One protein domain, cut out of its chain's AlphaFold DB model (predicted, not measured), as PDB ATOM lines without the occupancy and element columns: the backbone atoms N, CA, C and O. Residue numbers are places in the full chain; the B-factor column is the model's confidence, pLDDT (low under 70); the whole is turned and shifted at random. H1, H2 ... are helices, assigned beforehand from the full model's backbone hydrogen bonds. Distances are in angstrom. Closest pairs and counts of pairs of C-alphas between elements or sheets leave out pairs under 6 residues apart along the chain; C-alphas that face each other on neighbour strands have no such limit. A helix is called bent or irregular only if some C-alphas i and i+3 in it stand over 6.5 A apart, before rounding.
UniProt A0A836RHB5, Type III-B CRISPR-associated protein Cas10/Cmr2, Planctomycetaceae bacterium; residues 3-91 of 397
ATOM      1  N   ALA A   3     -35.778  -0.339  22.638       53.22
ATOM      2  CA  ALA A   3     -35.349   0.255  21.368       53.22
ATOM      3  C   ALA A   3     -35.959  -0.397  20.101       53.22
ATOM      4  O   ALA A   3     -36.067   0.265  19.075       53.22
ATOM      5  N   PHE A   4     -36.363  -1.674  20.159       53.88
ATOM      6  CA  PHE A   4     -37.044  -2.362  19.049       53.88
ATOM      7  C   PHE A   4     -38.539  -2.038  18.954       53.88
ATOM      8  O   PHE A   4     -39.127  -2.295  17.915       53.88
ATOM      9  N   PHE A   5     -39.131  -1.479  20.014       57.94
ATOM     10  CA  PHE A   5     -40.559  -1.158  20.102       57.94
ATOM     11  C   PHE A   5     -40.800   0.352  20.197       57.94
ATOM     12  O   PHE A   5     -41.770   0.805  20.796       57.94
ATOM     13  N   VAL A   6     -39.870   1.164  19.690       63.88
ATOM     14  CA  VAL A   6     -39.902   2.627  19.859       63.88
ATOM     15  C   VAL A   6     -41.135   3.243  19.208       63.88
ATOM     16  O   VAL A   6     -41.713   4.170  19.770       63.88
ATOM     17  N   GLN A   7     -41.566   2.705  18.064       63.97
ATOM     18  CA  GLN A   7     -42.772   3.166  17.378       63.97
ATOM     19  C   GLN A   7     -44.039   2.708  18.112       63.97
ATOM     20  O   GLN A   7     -44.960   3.497  18.303       63.97
ATOM     21  N   GLU A   8     -44.063   1.461  18.579       76.50
ATOM     22  CA  GLU A   8     -45.198   0.836  19.258       76.50
ATOM     23  C   GLU A   8     -45.431   1.403  20.662       76.50
ATOM     24  O   GLU A   8     -46.572   1.530  21.100       76.50
ATOM     25  N   LEU A   9     -44.357   1.763  21.366       72.06
ATOM     26  CA  LEU A   9     -44.393   2.297  22.729       72.06
ATOM     27  C   LEU A   9     -44.297   3.828  22.781       72.06
ATOM     28  O   LEU A   9     -44.234   4.384  23.875       72.06
ATOM     29  N   GLN A  10     -44.275   4.507  21.624       73.62
ATOM     30  CA  GLN A  10     -44.117   5.967  21.506       73.62
ATOM     31  C   GLN A  10     -42.942   6.510  22.338       73.62
ATOM     32  O   GLN A  10     -43.021   7.582  22.941       73.62
ATOM     33  N   LEU A  11     -41.851   5.746  22.410       63.81
ATOM     34  CA  LEU A  11     -40.711   6.122  23.235       63.81
ATOM     35  C   LEU A  11     -39.935   7.264  22.561       63.81
ATOM     36  O   LEU A  11     -39.795   7.268  21.335       63.81
ATOM     37  N   PRO A  12     -39.399   8.227  23.335       56.50
ATOM     38  CA  PRO A  12     -38.446   9.187  22.793       56.50
ATOM     39  C   PRO A  12     -37.228   8.442  22.222       56.50
ATOM     40  O   PRO A  12     -36.916   7.344  22.679       56.50
ATOM     41  N   ASP A  13     -36.596   9.046  21.207       62.22
ATOM     42  CA  ASP A  13     -35.440   8.565  20.426       62.22
ATOM     43  C   ASP A  13     -34.763   7.290  20.979       62.22
ATOM     44  O   ASP A  13     -34.181   7.290  22.066       62.22
ATOM     45  N   SER A  14     -34.774   6.213  20.183       57.00
ATOM     46  CA  SER A  14     -34.197   4.902  20.521       57.00
ATOM     47  C   SER A  14     -32.741   4.966  20.997       57.00
ATOM     48  O   SER A  14     -32.285   4.085  21.732       57.00
ATOM     49  N   ARG A  15     -32.013   6.029  20.626       59.78
ATOM     50  CA  ARG A  15     -30.650   6.323  21.085       59.78
ATOM     51  C   ARG A  15     -30.544   6.498  22.601       59.78
ATOM     52  O   ARG A  15     -29.509   6.140  23.155       59.78
ATOM     53  N   ALA A  16     -31.592   6.989  23.265       53.47
ATOM     54  CA  ALA A  16     -31.647   7.164  24.719       53.47
ATOM     55  C   ALA A  16     -31.936   5.858  25.484       53.47
ATOM     56  O   ALA A  16     -31.762   5.800  26.695       53.47
ATOM     57  N   LEU A  17     -32.354   4.795  24.787       62.34
ATOM     58  CA  LEU A  17     -32.679   3.487  25.373       62.34
ATOM     59  C   LEU A  17     -31.532   2.474  25.241       62.34
ATOM     60  O   LEU A  17     -31.719   1.281  25.505       62.34
ATOM     61  N   ARG A  18     -30.360   2.911  24.761       70.12
ATOM     62  CA  ARG A  18     -29.200   2.035  24.589       70.12
ATOM     63  C   ARG A  18     -28.529   1.791  25.934       70.12
ATOM     64  O   ARG A  18     -28.073   2.720  26.587       70.12
ATOM     65  N   ILE A  19     -28.433   0.517  26.292       78.88
ATOM     66  CA  ILE A  19     -27.603   0.052  27.398       78.88
ATOM     67  C   ILE A  19     -26.134   0.177  26.984       78.88
ATOM     68  O   ILE A  19     -25.769  -0.198  25.866       78.88
ATOM     69  N   ASP A  20     -25.309   0.702  27.885       88.00
ATOM     70  CA  ASP A  20     -23.862   0.755  27.702       88.00
ATOM     71  C   ASP A  20     -23.275  -0.649  27.497       88.00
ATOM     72  O   ASP A  20     -23.651  -1.612  28.167       88.00
ATOM     73  N   ASP A  21     -22.326  -0.765  26.568       91.75
ATOM     74  CA  ASP A  21     -21.567  -1.999  26.390       91.75
ATOM     75  C   ASP A  21     -20.664  -2.281  27.610       91.75
ATOM     76  O   ASP A  21     -20.333  -1.393  28.402       91.75
ATOM     77  N   THR A  22     -20.222  -3.531  27.755       94.56
ATOM     78  CA  THR A  22     -19.398  -3.988  28.889       94.56
ATOM     79  C   THR A  22     -18.093  -3.206  29.047       94.56
ATOM     80  O   THR A  22     -17.597  -3.050  30.164       94.56
ATOM     81  N   ALA A  23     -17.525  -2.694  27.952       94.75
ATOM     82  CA  ALA A  23     -16.281  -1.936  27.961       94.75
ATOM     83  C   ALA A  23     -16.493  -0.500  28.457       94.75
ATOM     84  O   ALA A  23     -15.638   0.037  29.168       94.75
ATOM     85  N   THR A  24     -17.647   0.086  28.135       95.31
ATOM     86  CA  THR A  24     -18.119   1.358  28.691       95.31
ATOM     87  C   THR A  24     -18.401   1.219  30.185       95.31
ATOM     88  O   THR A  24     -17.893   2.017  30.971       95.31
ATOM     89  N   ILE A  25     -19.095   0.152  30.602       95.25
ATOM     90  CA  ILE A  25     -19.390  -0.127  32.019       95.25
ATOM     91  C   ILE A  25     -18.098  -0.316  32.826       95.25
ATOM     92  O   ILE A  25     -17.926   0.302  33.876       95.25
ATOM     93  N   ALA A  26     -17.136  -1.099  32.321       94.81
ATOM     94  CA  ALA A  26     -15.824  -1.257  32.961       94.81
ATOM     95  C   ALA A  26     -15.108   0.094  33.174       94.81
ATOM     96  O   ALA A  26     -14.437   0.309  34.188       94.81
ATOM     97  N   ALA A  27     -15.291   1.028  32.236       95.12
ATOM     98  CA  ALA A  27     -14.670   2.344  32.242       95.12
ATOM     99  C   ALA A  27     -15.522   3.454  32.888       95.12
ATOM    100  O   ALA A  27     -15.049   4.591  32.947       95.12
ATOM    101  N   ALA A  28     -16.723   3.181  33.413       94.00
ATOM    102  CA  ALA A  28     -17.644   4.239  33.848       94.00
ATOM    103  C   ALA A  28     -17.033   5.151  34.927       94.00
ATOM    104  O   ALA A  28     -17.099   6.377  34.837       94.00
ATOM    105  N   GLY A  29     -16.324   4.577  35.906       91.75
ATOM    106  CA  GLY A  29     -15.599   5.363  36.912       91.75
ATOM    107  C   GLY A  29     -14.460   6.212  36.326       91.75
ATOM    108  O   GLY A  29     -14.172   7.297  36.831       91.75
ATOM    109  N   TRP A  30     -13.817   5.753  35.246       93.75
ATOM    110  CA  TRP A  30     -12.795   6.522  34.530       93.75
ATOM    111  C   TRP A  30     -13.416   7.685  33.746       93.75
ATOM    112  O   TRP A  30     -12.903   8.797  33.841       93.75
ATOM    113  N   LEU A  31     -14.556   7.468  33.083       94.62
ATOM    114  CA  LEU A  31     -15.323   8.515  32.395       94.62
ATOM    115  C   LEU A  31     -15.825   9.585  33.378       94.62
ATOM    116  O   LEU A  31     -15.660  10.779  33.140       94.62
ATOM    117  N   GLN A  32     -16.334   9.179  34.546       92.62
ATOM    118  CA  GLN A  32     -16.719  10.115  35.610       92.62
ATOM    119  C   GLN A  32     -15.532  10.953  36.109       92.62
ATOM    120  O   GLN A  32     -15.688  12.144  36.386       92.62
ATOM    121  N   ARG A  33     -14.335  10.359  36.232       92.44
ATOM    122  CA  ARG A  33     -13.121  11.122  36.563       92.44
ATOM    123  C   ARG A  33     -12.747  12.088  35.444       92.44
ATOM    124  O   ARG A  33     -12.470  13.239  35.755       92.44
ATOM    125  N   ALA A  34     -12.786  11.661  34.181       94.31
ATOM    126  CA  ALA A  34     -12.524  12.534  33.035       94.31
ATOM    127  C   ALA A  34     -13.427  13.778  33.083       94.31
ATOM    128  O   ALA A  34     -12.938  14.905  33.014       94.31
ATOM    129  N   ARG A  35     -14.722  13.576  33.354       94.00
ATOM    130  CA  ARG A  35     -15.696  14.654  33.546       94.00
ATOM    131  C   ARG A  35     -15.303  15.632  34.659       94.00
ATOM    132  O   ARG A  35     -15.294  16.837  34.446       94.00
ATOM    133  N   ARG A  36     -14.894  15.133  35.833       93.94
ATOM    134  CA  ARG A  36     -14.421  15.981  36.951       93.94
ATOM    135  C   ARG A  36     -13.159  16.785  36.620       93.94
ATOM    136  O   ARG A  36     -12.932  17.819  37.233       93.94
ATOM    137  N   HIS A  37     -12.360  16.325  35.659       93.81
ATOM    138  CA  HIS A  37     -11.199  17.043  35.130       93.81
ATOM    139  C   HIS A  37     -11.553  18.006  33.976       93.81
ATOM    140  O   HIS A  37     -10.658  18.485  33.285       93.81
ATOM    141  N   GLY A  38     -12.841  18.299  33.752       94.25
ATOM    142  CA  GLY A  38     -13.300  19.211  32.701       94.25
ATOM    143  C   GLY A  38     -13.287  18.600  31.298       94.25
ATOM    144  O   GLY A  38     -13.334  19.326  30.304       94.25
ATOM    145  N   MET A  39     -13.211  17.270  31.190       95.00
ATOM    146  CA  MET A  39     -13.281  16.549  29.917       95.00
ATOM    147  C   MET A  39     -14.719  16.109  29.602       95.00
ATOM    148  O   MET A  39     -14.935  14.988  29.149       95.00
ATOM    149  N   ASP A  40     -15.716  16.980  29.819       91.44
ATOM    150  CA  ASP A  40     -17.135  16.719  29.492       91.44
ATOM    151  C   ASP A  40     -17.366  16.430  27.995       91.44
ATOM    152  O   ASP A  40     -18.437  15.989  27.582       91.44
ATOM    153  N   TRP A  41     -16.365  16.686  27.152       90.56
ATOM    154  CA  TRP A  41     -16.376  16.286  25.751       90.56
ATOM    155  C   TRP A  41     -16.250  14.777  25.535       90.56
ATOM    156  O   TRP A  41     -16.711  14.303  24.501       90.56
ATOM    157  N   LEU A  42     -15.713  14.024  26.503       90.94
ATOM    158  CA  LEU A  42     -15.620  12.565  26.452       90.94
ATOM    159  C   LEU A  42     -16.806  11.915  27.166       90.94
ATOM    160  O   LEU A  42     -16.655  11.251  28.192       90.94
ATOM    161  N   ASP A  43     -17.993  12.131  26.614       90.56
ATOM    162  CA  ASP A  43     -19.250  11.589  27.125       90.56
ATOM    163  C   ASP A  43     -19.870  10.626  26.093       90.56
ATOM    164  O   ASP A  43     -20.161  11.054  24.969       90.56
ATOM    165  N   PRO A  44     -20.096   9.341  26.444       90.94
ATOM    166  CA  PRO A  44     -20.739   8.370  25.564       90.94
ATOM    167  C   PRO A  44     -22.058   8.862  24.959       90.94
ATOM    168  O   PRO A  44     -22.302   8.641  23.770       90.94
ATOM    169  N   GLU A  45     -22.907   9.552  25.730       87.50
ATOM    170  CA  GLU A  45     -24.187  10.055  25.220       87.50
ATOM    171  C   GLU A  45     -23.991  11.147  24.174       87.50
ATOM    172  O   GLU A  45     -24.600  11.106  23.099       87.50
ATOM    173  N   ARG A  46     -23.114  12.111  24.464       88.69
ATOM    174  CA  ARG A  46     -22.736  13.151  23.507       88.69
ATOM    175  C   ARG A  46     -22.187  12.537  22.221       88.69
ATOM    176  O   ARG A  46     -22.624  12.926  21.137       88.69
ATOM    177  N   CYS A  47     -21.277  11.568  22.325       87.69
ATOM    178  CA  CYS A  47     -20.712  10.888  21.161       87.69
ATOM    179  C   CYS A  47     -21.797  10.189  20.331       87.69
ATOM    180  O   CYS A  47     -21.819  10.352  19.110       87.69
ATOM    181  N   ARG A  48     -22.744   9.490  20.976       87.25
ATOM    182  CA  ARG A  48     -23.896   8.876  20.292       87.25
ATOM    183  C   ARG A  48     -24.755   9.911  19.573       87.25
ATOM    184  O   ARG A  48     -25.153   9.660  18.444       87.25
ATOM    185  N   ARG A  49     -25.032  11.068  20.183       85.75
ATOM    186  CA  ARG A  49     -25.840  12.127  19.547       85.75
ATOM    187  C   ARG A  49     -25.134  12.762  18.348       85.75
ATOM    188  O   ARG A  49     -25.786  13.050  17.353       85.75
ATOM    189  N   GLN A  50     -23.822  12.982  18.442       88.06
ATOM    190  CA  GLN A  50     -23.051  13.673  17.405       88.06
ATOM    191  C   GLN A  50     -22.678  12.762  16.226       88.06
ATOM    192  O   GLN A  50     -22.703  13.207  15.083       88.06
ATOM    193  N   TRP A  51     -22.332  11.501  16.497       84.50
ATOM    194  CA  TRP A  51     -21.758  10.587  15.499       84.50
ATOM    195  C   TRP A  51     -22.642   9.372  15.187       84.50
ATOM    196  O   TRP A  51     -22.272   8.552  14.351       84.50
ATOM    197  N   ASP A  52     -23.783   9.226  15.870       84.75
ATOM    198  CA  ASP A  52     -24.674   8.051  15.824       84.75
ATOM    199  C   ASP A  52     -23.996   6.725  16.218       84.75
ATOM    200  O   ASP A  52     -24.469   5.627  15.922       84.75
ATOM    201  N   ARG A  53     -22.855   6.812  16.912       85.44
ATOM    202  CA  ARG A  53     -22.074   5.654  17.349       85.44
ATOM    203  C   ARG A  53     -21.286   5.940  18.616       85.44
ATOM    204  O   ARG A  53     -20.807   7.046  18.848       85.44
ATOM    205  N   TRP A  54     -21.128   4.893  19.408       90.12
ATOM    206  CA  TRP A  54     -20.203   4.820  20.525       90.12
ATOM    207  C   TRP A  54     -19.841   3.358  20.739       90.12
ATOM    208  O   TRP A  54     -20.736   2.513  20.750       90.12
ATOM    209  N   SER A  55     -18.556   3.085  20.933       91.50
ATOM    210  CA  SER A  55     -18.073   1.779  21.363       91.50
ATOM    211  C   SER A  55     -17.102   1.980  22.513       91.50
ATOM    212  O   SER A  55     -16.047   2.600  22.353       91.50
ATOM    213  N   GLY A  56     -17.425   1.418  23.678       92.12
ATOM    214  CA  GLY A  56     -16.519   1.425  24.820       92.12
ATOM    215  C   GLY A  56     -15.180   0.756  24.513       92.12
ATOM    216  O   GLY A  56     -14.183   1.061  25.164       92.12
ATOM    217  N   GLN A  57     -15.103  -0.098  23.485       92.25
ATOM    218  CA  GLN A  57     -13.847  -0.717  23.055       92.25
ATOM    219  C   GLN A  57     -12.786   0.314  22.651       92.25
ATOM    220  O   GLN A  57     -11.593   0.078  22.861       92.25
ATOM    221  N   TRP A  58     -13.196   1.481  22.141       94.56
ATOM    222  CA  TRP A  58     -12.277   2.567  21.800       94.56
ATOM    223  C   TRP A  58     -11.462   3.020  23.013       94.56
ATOM    224  O   TRP A  58     -10.271   3.305  22.885       94.56
ATOM    225  N   LEU A  59     -12.063   2.992  24.208       94.25
ATOM    226  CA  LEU A  59     -11.411   3.339  25.471       94.25
ATOM    227  C   LEU A  59     -10.291   2.373  25.857       94.25
ATOM    228  O   LEU A  59      -9.376   2.780  26.573       94.25
ATOM    229  N   HIS A  60     -10.280   1.155  25.315       92.56
ATOM    230  CA  HIS A  60      -9.294   0.112  25.629       92.56
ATOM    231  C   HIS A  60      -8.336  -0.197  24.472       92.56
ATOM    232  O   HIS A  60      -7.396  -0.973  24.637       92.56
ATOM    233  N   ALA A  61      -8.543   0.401  23.296       91.06
ATOM    234  CA  ALA A  61      -7.734   0.139  22.111       91.06
ATOM    235  C   ALA A  61      -6.357   0.833  22.162       91.06
ATOM    236  O   ALA A  61      -6.252   2.004  22.529       91.06
ATOM    237  N   TYR A  62      -5.295   0.135  21.742       88.75
ATOM    238  CA  TYR A  62      -3.938   0.702  21.617       88.75
ATOM    239  C   TYR A  62      -3.747   1.554  20.362       88.75
ATOM    240  O   TYR A  62      -2.944   2.485  20.355       88.75
ATOM    241  N   ARG A  63      -4.474   1.227  19.297       88.81
ATOM    242  CA  ARG A  63      -4.476   1.942  18.019       88.81
ATOM    243  C   ARG A  63      -5.915   2.288  17.672       88.81
ATOM    244  O   ARG A  63      -6.822   1.624  18.171       88.81
ATOM    245  N   ARG A  64      -6.104   3.319  16.845       88.25
ATOM    246  CA  ARG A  64      -7.439   3.685  16.372       88.25
ATOM    247  C   ARG A  64      -8.003   2.489  15.597       88.25
ATOM    248  O   ARG A  64      -7.314   2.016  14.695       88.25
ATOM    249  N   PRO A  65      -9.186   1.971  15.954       82.06
ATOM    250  CA  PRO A  65      -9.855   0.974  15.133       82.06
ATOM    251  C   PRO A  65     -10.227   1.603  13.791       82.06
ATOM    252  O   PRO A  65     -10.855   2.666  13.768       82.06
ATOM    253  N   ASP A  66      -9.807   0.961  12.705       74.81
ATOM    254  CA  ASP A  66     -10.053   1.408  11.329       74.81
ATOM    255  C   ASP A  66     -11.011   0.466  10.571       74.81
ATOM    256  O   ASP A  66     -11.347   0.744   9.421       74.81
ATOM    257  N   ASP A  67     -11.494  -0.601  11.221       78.62
ATOM    258  CA  ASP A  67     -12.522  -1.502  10.688       78.62
ATOM    259  C   ASP A  67     -13.836  -0.737  10.454       78.62
ATOM    260  O   ASP A  67     -14.263   0.035  11.315       78.62
ATOM    261  N   GLU A  68     -14.497  -0.934   9.306       64.75
ATOM    262  CA  GLU A  68     -15.663  -0.124   8.897       64.75
ATOM    263  C   GLU A  68     -16.810  -0.132   9.925       64.75
ATOM    264  O   GLU A  68     -17.452   0.903  10.144       64.75
ATOM    265  N   GLU A  69     -17.021  -1.263  10.601       65.44
ATOM    266  CA  GLU A  69     -18.079  -1.450  11.604       65.44
ATOM    267  C   GLU A  69     -17.769  -0.762  12.947       65.44
ATOM    268  O   GLU A  69     -18.684  -0.278  13.612       65.44
ATOM    269  N   ASP A  70     -16.489  -0.631  13.312       74.44
ATOM    270  CA  ASP A  70     -16.036  -0.145  14.627       74.44
ATOM    271  C   ASP A  70     -15.178   1.131  14.554       74.44
ATOM    272  O   ASP A  70     -14.583   1.556  15.554       74.44
ATOM    273  N   ARG A  71     -15.127   1.782  13.383       85.88
ATOM    274  CA  ARG A  71     -14.281   2.956  13.142       85.88
ATOM    275  C   ARG A  71     -14.579   4.078  14.134       85.88
ATOM    276  O   ARG A  71     -15.686   4.629  14.171       85.88
ATOM    277  N   CYS A  72     -13.551   4.449  14.893       89.25
ATOM    278  CA  CYS A  72     -13.607   5.545  15.854       89.25
ATOM    279  C   CYS A  72     -13.418   6.896  15.131       89.25
ATOM    280  O   CYS A  72     -12.441   7.034  14.387       89.25
ATOM    281  N   PRO A  73     -14.300   7.896  15.334       92.00
ATOM    282  CA  PRO A  73     -14.109   9.236  14.778       92.00
ATOM    283  C   PRO A  73     -12.788   9.873  15.232       92.00
ATOM    284  O   PRO A  73     -12.392   9.729  16.388       92.00
ATOM    285  N   ASP A  74     -12.131  10.630  14.350       91.94
ATOM    286  CA  ASP A  74     -10.805  11.215  14.614       91.94
ATOM    287  C   ASP A  74     -10.791  12.138  15.835       91.94
ATOM    288  O   ASP A  74      -9.869  12.079  16.652       91.94
ATOM    289  N   GLU A  75     -11.844  12.944  15.984       93.31
ATOM    290  CA  GLU A  75     -12.026  13.825  17.136       93.31
ATOM    291  C   GLU A  75     -12.131  13.014  18.434       93.31
ATOM    292  O   GLU A  75     -11.385  13.266  19.379       93.31
ATOM    293  N   VAL A  76     -12.984  11.983  18.454       93.56
ATOM    294  CA  VAL A  76     -13.188  11.108  19.621       93.56
ATOM    295  C   VAL A  76     -11.904  10.349  19.964       93.56
ATOM    296  O   VAL A  76     -11.549  10.209  21.132       93.56
ATOM    297  N   TRP A  77     -11.142   9.903  18.966       95.19
ATOM    298  CA  TRP A  77      -9.864   9.238  19.204       95.19
ATOM    299  C   TRP A  77      -8.813  10.178  19.809       95.19
ATOM    300  O   TRP A  77      -8.094   9.795  20.737       95.19
ATOM    301  N   ALA A  78      -8.712  11.416  19.313       94.94
ATOM    302  CA  ALA A  78      -7.818  12.428  19.876       94.94
ATOM    303  C   ALA A  78      -8.179  12.743  21.336       94.94
ATOM    304  O   ALA A  78      -7.303  12.753  22.201       94.94
ATOM    305  N   GLN A  79      -9.474  12.889  21.599       95.12
ATOM    306  CA  GLN A  79     -10.077  13.050  22.915       95.12
ATOM    307  C   GLN A  79      -9.716  11.892  23.870       95.12
ATOM    308  O   GLN A  79      -9.206  12.119  24.969       95.12
ATOM    309  N   ILE A  80      -9.881  10.636  23.442       95.75
ATOM    310  CA  ILE A  80      -9.511   9.457  24.245       95.75
ATOM    311  C   ILE A  80      -8.017   9.462  24.591       95.75
ATOM    312  O   ILE A  80      -7.656   9.194  25.739       95.75
ATOM    313  N   ARG A  81      -7.136   9.772  23.628       95.69
ATOM    314  CA  ARG A  81      -5.686   9.845  23.882       95.69
ATOM    315  C   ARG A  81      -5.346  10.934  24.894       95.69
ATOM    316  O   ARG A  81      -4.662  10.642  25.868       95.69
ATOM    317  N   GLN A  82      -5.895  12.134  24.715       95.62
ATOM    318  CA  GLN A  82      -5.695  13.245  25.644       95.62
ATOM    319  C   GLN A  82      -6.117  12.871  27.070       95.62
ATOM    320  O   GLN A  82      -5.381  13.128  28.022       95.62
ATOM    321  N   ALA A  83      -7.276  12.230  27.231       95.62
ATOM    322  CA  ALA A  83      -7.736  11.787  28.539       95.62
ATOM    323  C   ALA A  83      -6.797  10.733  29.147       95.62
ATOM    324  O   ALA A  83      -6.453  10.820  30.325       95.62
ATOM    325  N   ARG A  84      -6.314   9.766  28.357       95.00
ATOM    326  CA  ARG A  84      -5.354   8.756  28.840       95.00
ATOM    327  C   ARG A  84      -4.027   9.361  29.287       95.00
ATOM    328  O   ARG A  84      -3.480   8.901  30.286       95.00
ATOM    329  N   ASP A  85      -3.538  10.377  28.587       94.44
ATOM    330  CA  ASP A  85      -2.294  11.060  28.946       94.44
ATOM    331  C   ASP A  85      -2.426  11.805  30.286       94.44
ATOM    332  O   ASP A  85      -1.471  11.870  31.056       94.44
ATOM    333  N   GLN A  86      -3.623  12.314  30.605       94.12
ATOM    334  CA  GLN A  86      -3.875  13.069  31.836       94.12
ATOM    335  C   GLN A  86      -4.267  12.198  33.038       94.12
ATOM    336  O   GLN A  86      -3.783  12.427  34.144       94.12
ATOM    337  N   ILE A  87      -5.154  11.215  32.850       92.69
ATOM    338  CA  ILE A  87      -5.747  10.426  33.951       92.69
ATOM    339  C   ILE A  87      -5.443   8.923  33.866       92.69
ATOM    340  O   ILE A  87      -5.984   8.120  34.633       92.69
ATOM    341  N   GLY A  88      -4.552   8.529  32.955       92.19
ATOM    342  CA  GLY A  88      -4.133   7.148  32.749       92.19
ATOM    343  C   GLY A  88      -5.159   6.301  31.998       92.19
ATOM    344  O   GLY A  88      -6.195   6.772  31.538       92.19
ATOM    345  N   TRP A  89      -4.870   5.005  31.879       92.56
ATOM    346  CA  TRP A  89      -5.740   4.054  31.184       92.56
ATOM    347  C   TRP A  89      -6.998   3.690  31.994       92.56
ATOM    348  O   TRP A  89      -6.919   3.590  33.226       92.56
ATOM    349  N   PRO A  90      -8.142   3.449  31.328       92.69
ATOM    350  CA  PRO A  90      -9.352   2.970  31.985       92.69
ATOM    351  C   PRO A  90      -9.210   1.519  32.485       92.69
ATOM    352  O   PRO A  90      -8.433   0.744  31.920       92.69
ATOM    353  N   PRO A  91      -9.957   1.123  33.534       91.88
ATOM    354  CA  PRO A  91     -10.036  -0.268  33.983       91.88
ATOM    355  C   PRO A  91     -10.706  -1.164  32.940       91.88
ATOM    356  O   PRO A  91     -11.726  -0.792  32.371       91.88
TER     357      PRO A  91
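Overview. This is residues 3 to 91 of the 397 residues of the protein "Type III-B CRISPR-associated protein Cas10/Cmr2" of Planctomycetaceae bacterium (UniProt A0A836RHB5). The longest helix, H2, and the second long helix, H5, are set steeply to each other and come nearest close to their last residues, while the short H4 makes a triangle with them, beside the first part of H2 and residues 77 to 80 of H5. H3 lies on another side of this group, and beyond it residues 3 to 17, with the tiny H1 at their end, reach away as an arm that makes the length. Residues 61 to 73 form a wide loop between H4 and H5. The printed part has 89 residues, with five named helices in the order H1 to H5 and no named strand, an all helix domain in which named helices hold 46 residues. It is compact, with a radius of gyration of the C-alphas of 13.9 A and spans of 45 by 30 by 21 A.

Along the chain. Find C-alpha 22 at (-19.398, -3.988, 28.889); from there H2, residues 22 to 36, runs 22.1 A to C-alpha 36. It is irregular, with C-alphas 26 and 29 7.7 A apart. H4 is residues 56 to 60, and H5, residues 74 to 87, runs 20.0 A to C-alpha 87 at (-5.747, 10.426, 33.951). H3 is residues 44 to 51, 10.4 A long. Look for H1, residues 14 to 17, from C-alpha 14 at (-34.197, 4.902, 20.521).

Arrangement. Start at H2, which touches H4 with residues 22 to 27 alone; the closest C-alphas, of Thr 24 and Gly 56, are 4.2 A apart. H2 and H5 only just touch, with 3 pairs of C-alphas within 8 A, the closest those of Ala 34 and Ala 83 at 6.6 A. They run the same way at a steep tilt of 69 degrees, only just short of about perpendicular. H4 and H5 also only just touch, with 3 such pairs, the closest C-alphas being those of Leu 59 and Ile 80 at 6.5 A. H3 is close to H5 but not clearly touching, with C-alphas 47 and 76 the closest at 7.7 A; they run opposite ways at a shallow tilt of 24 degrees. Farther out, H1 is close to H3 but not clearly touching, the closest C-alphas being those of Arg 15 and Arg 48 at 7.3 A. H1 is apart from H4 and H5. On the backbone, every O i to N i+4 pair is within hydrogen-bond range in H3 and H5, 9 of 11 are in H2, and 0 of 1 in H4, where 2 of 2 O i to N i+3 pairs are; H1 is too short for an O i to N i+4 pair.

Size, cuts and confidence. The two C-alphas farthest apart, of Glu 8 and Asp 85, are 45.2 A apart. The printed part has no cut, and the link from H4 to H5, 13 residues, is long. Mean pLDDT of the printed part is 85.3; look for values under 70 at residues 3 to 7, 11 to 17 and 68 to 69.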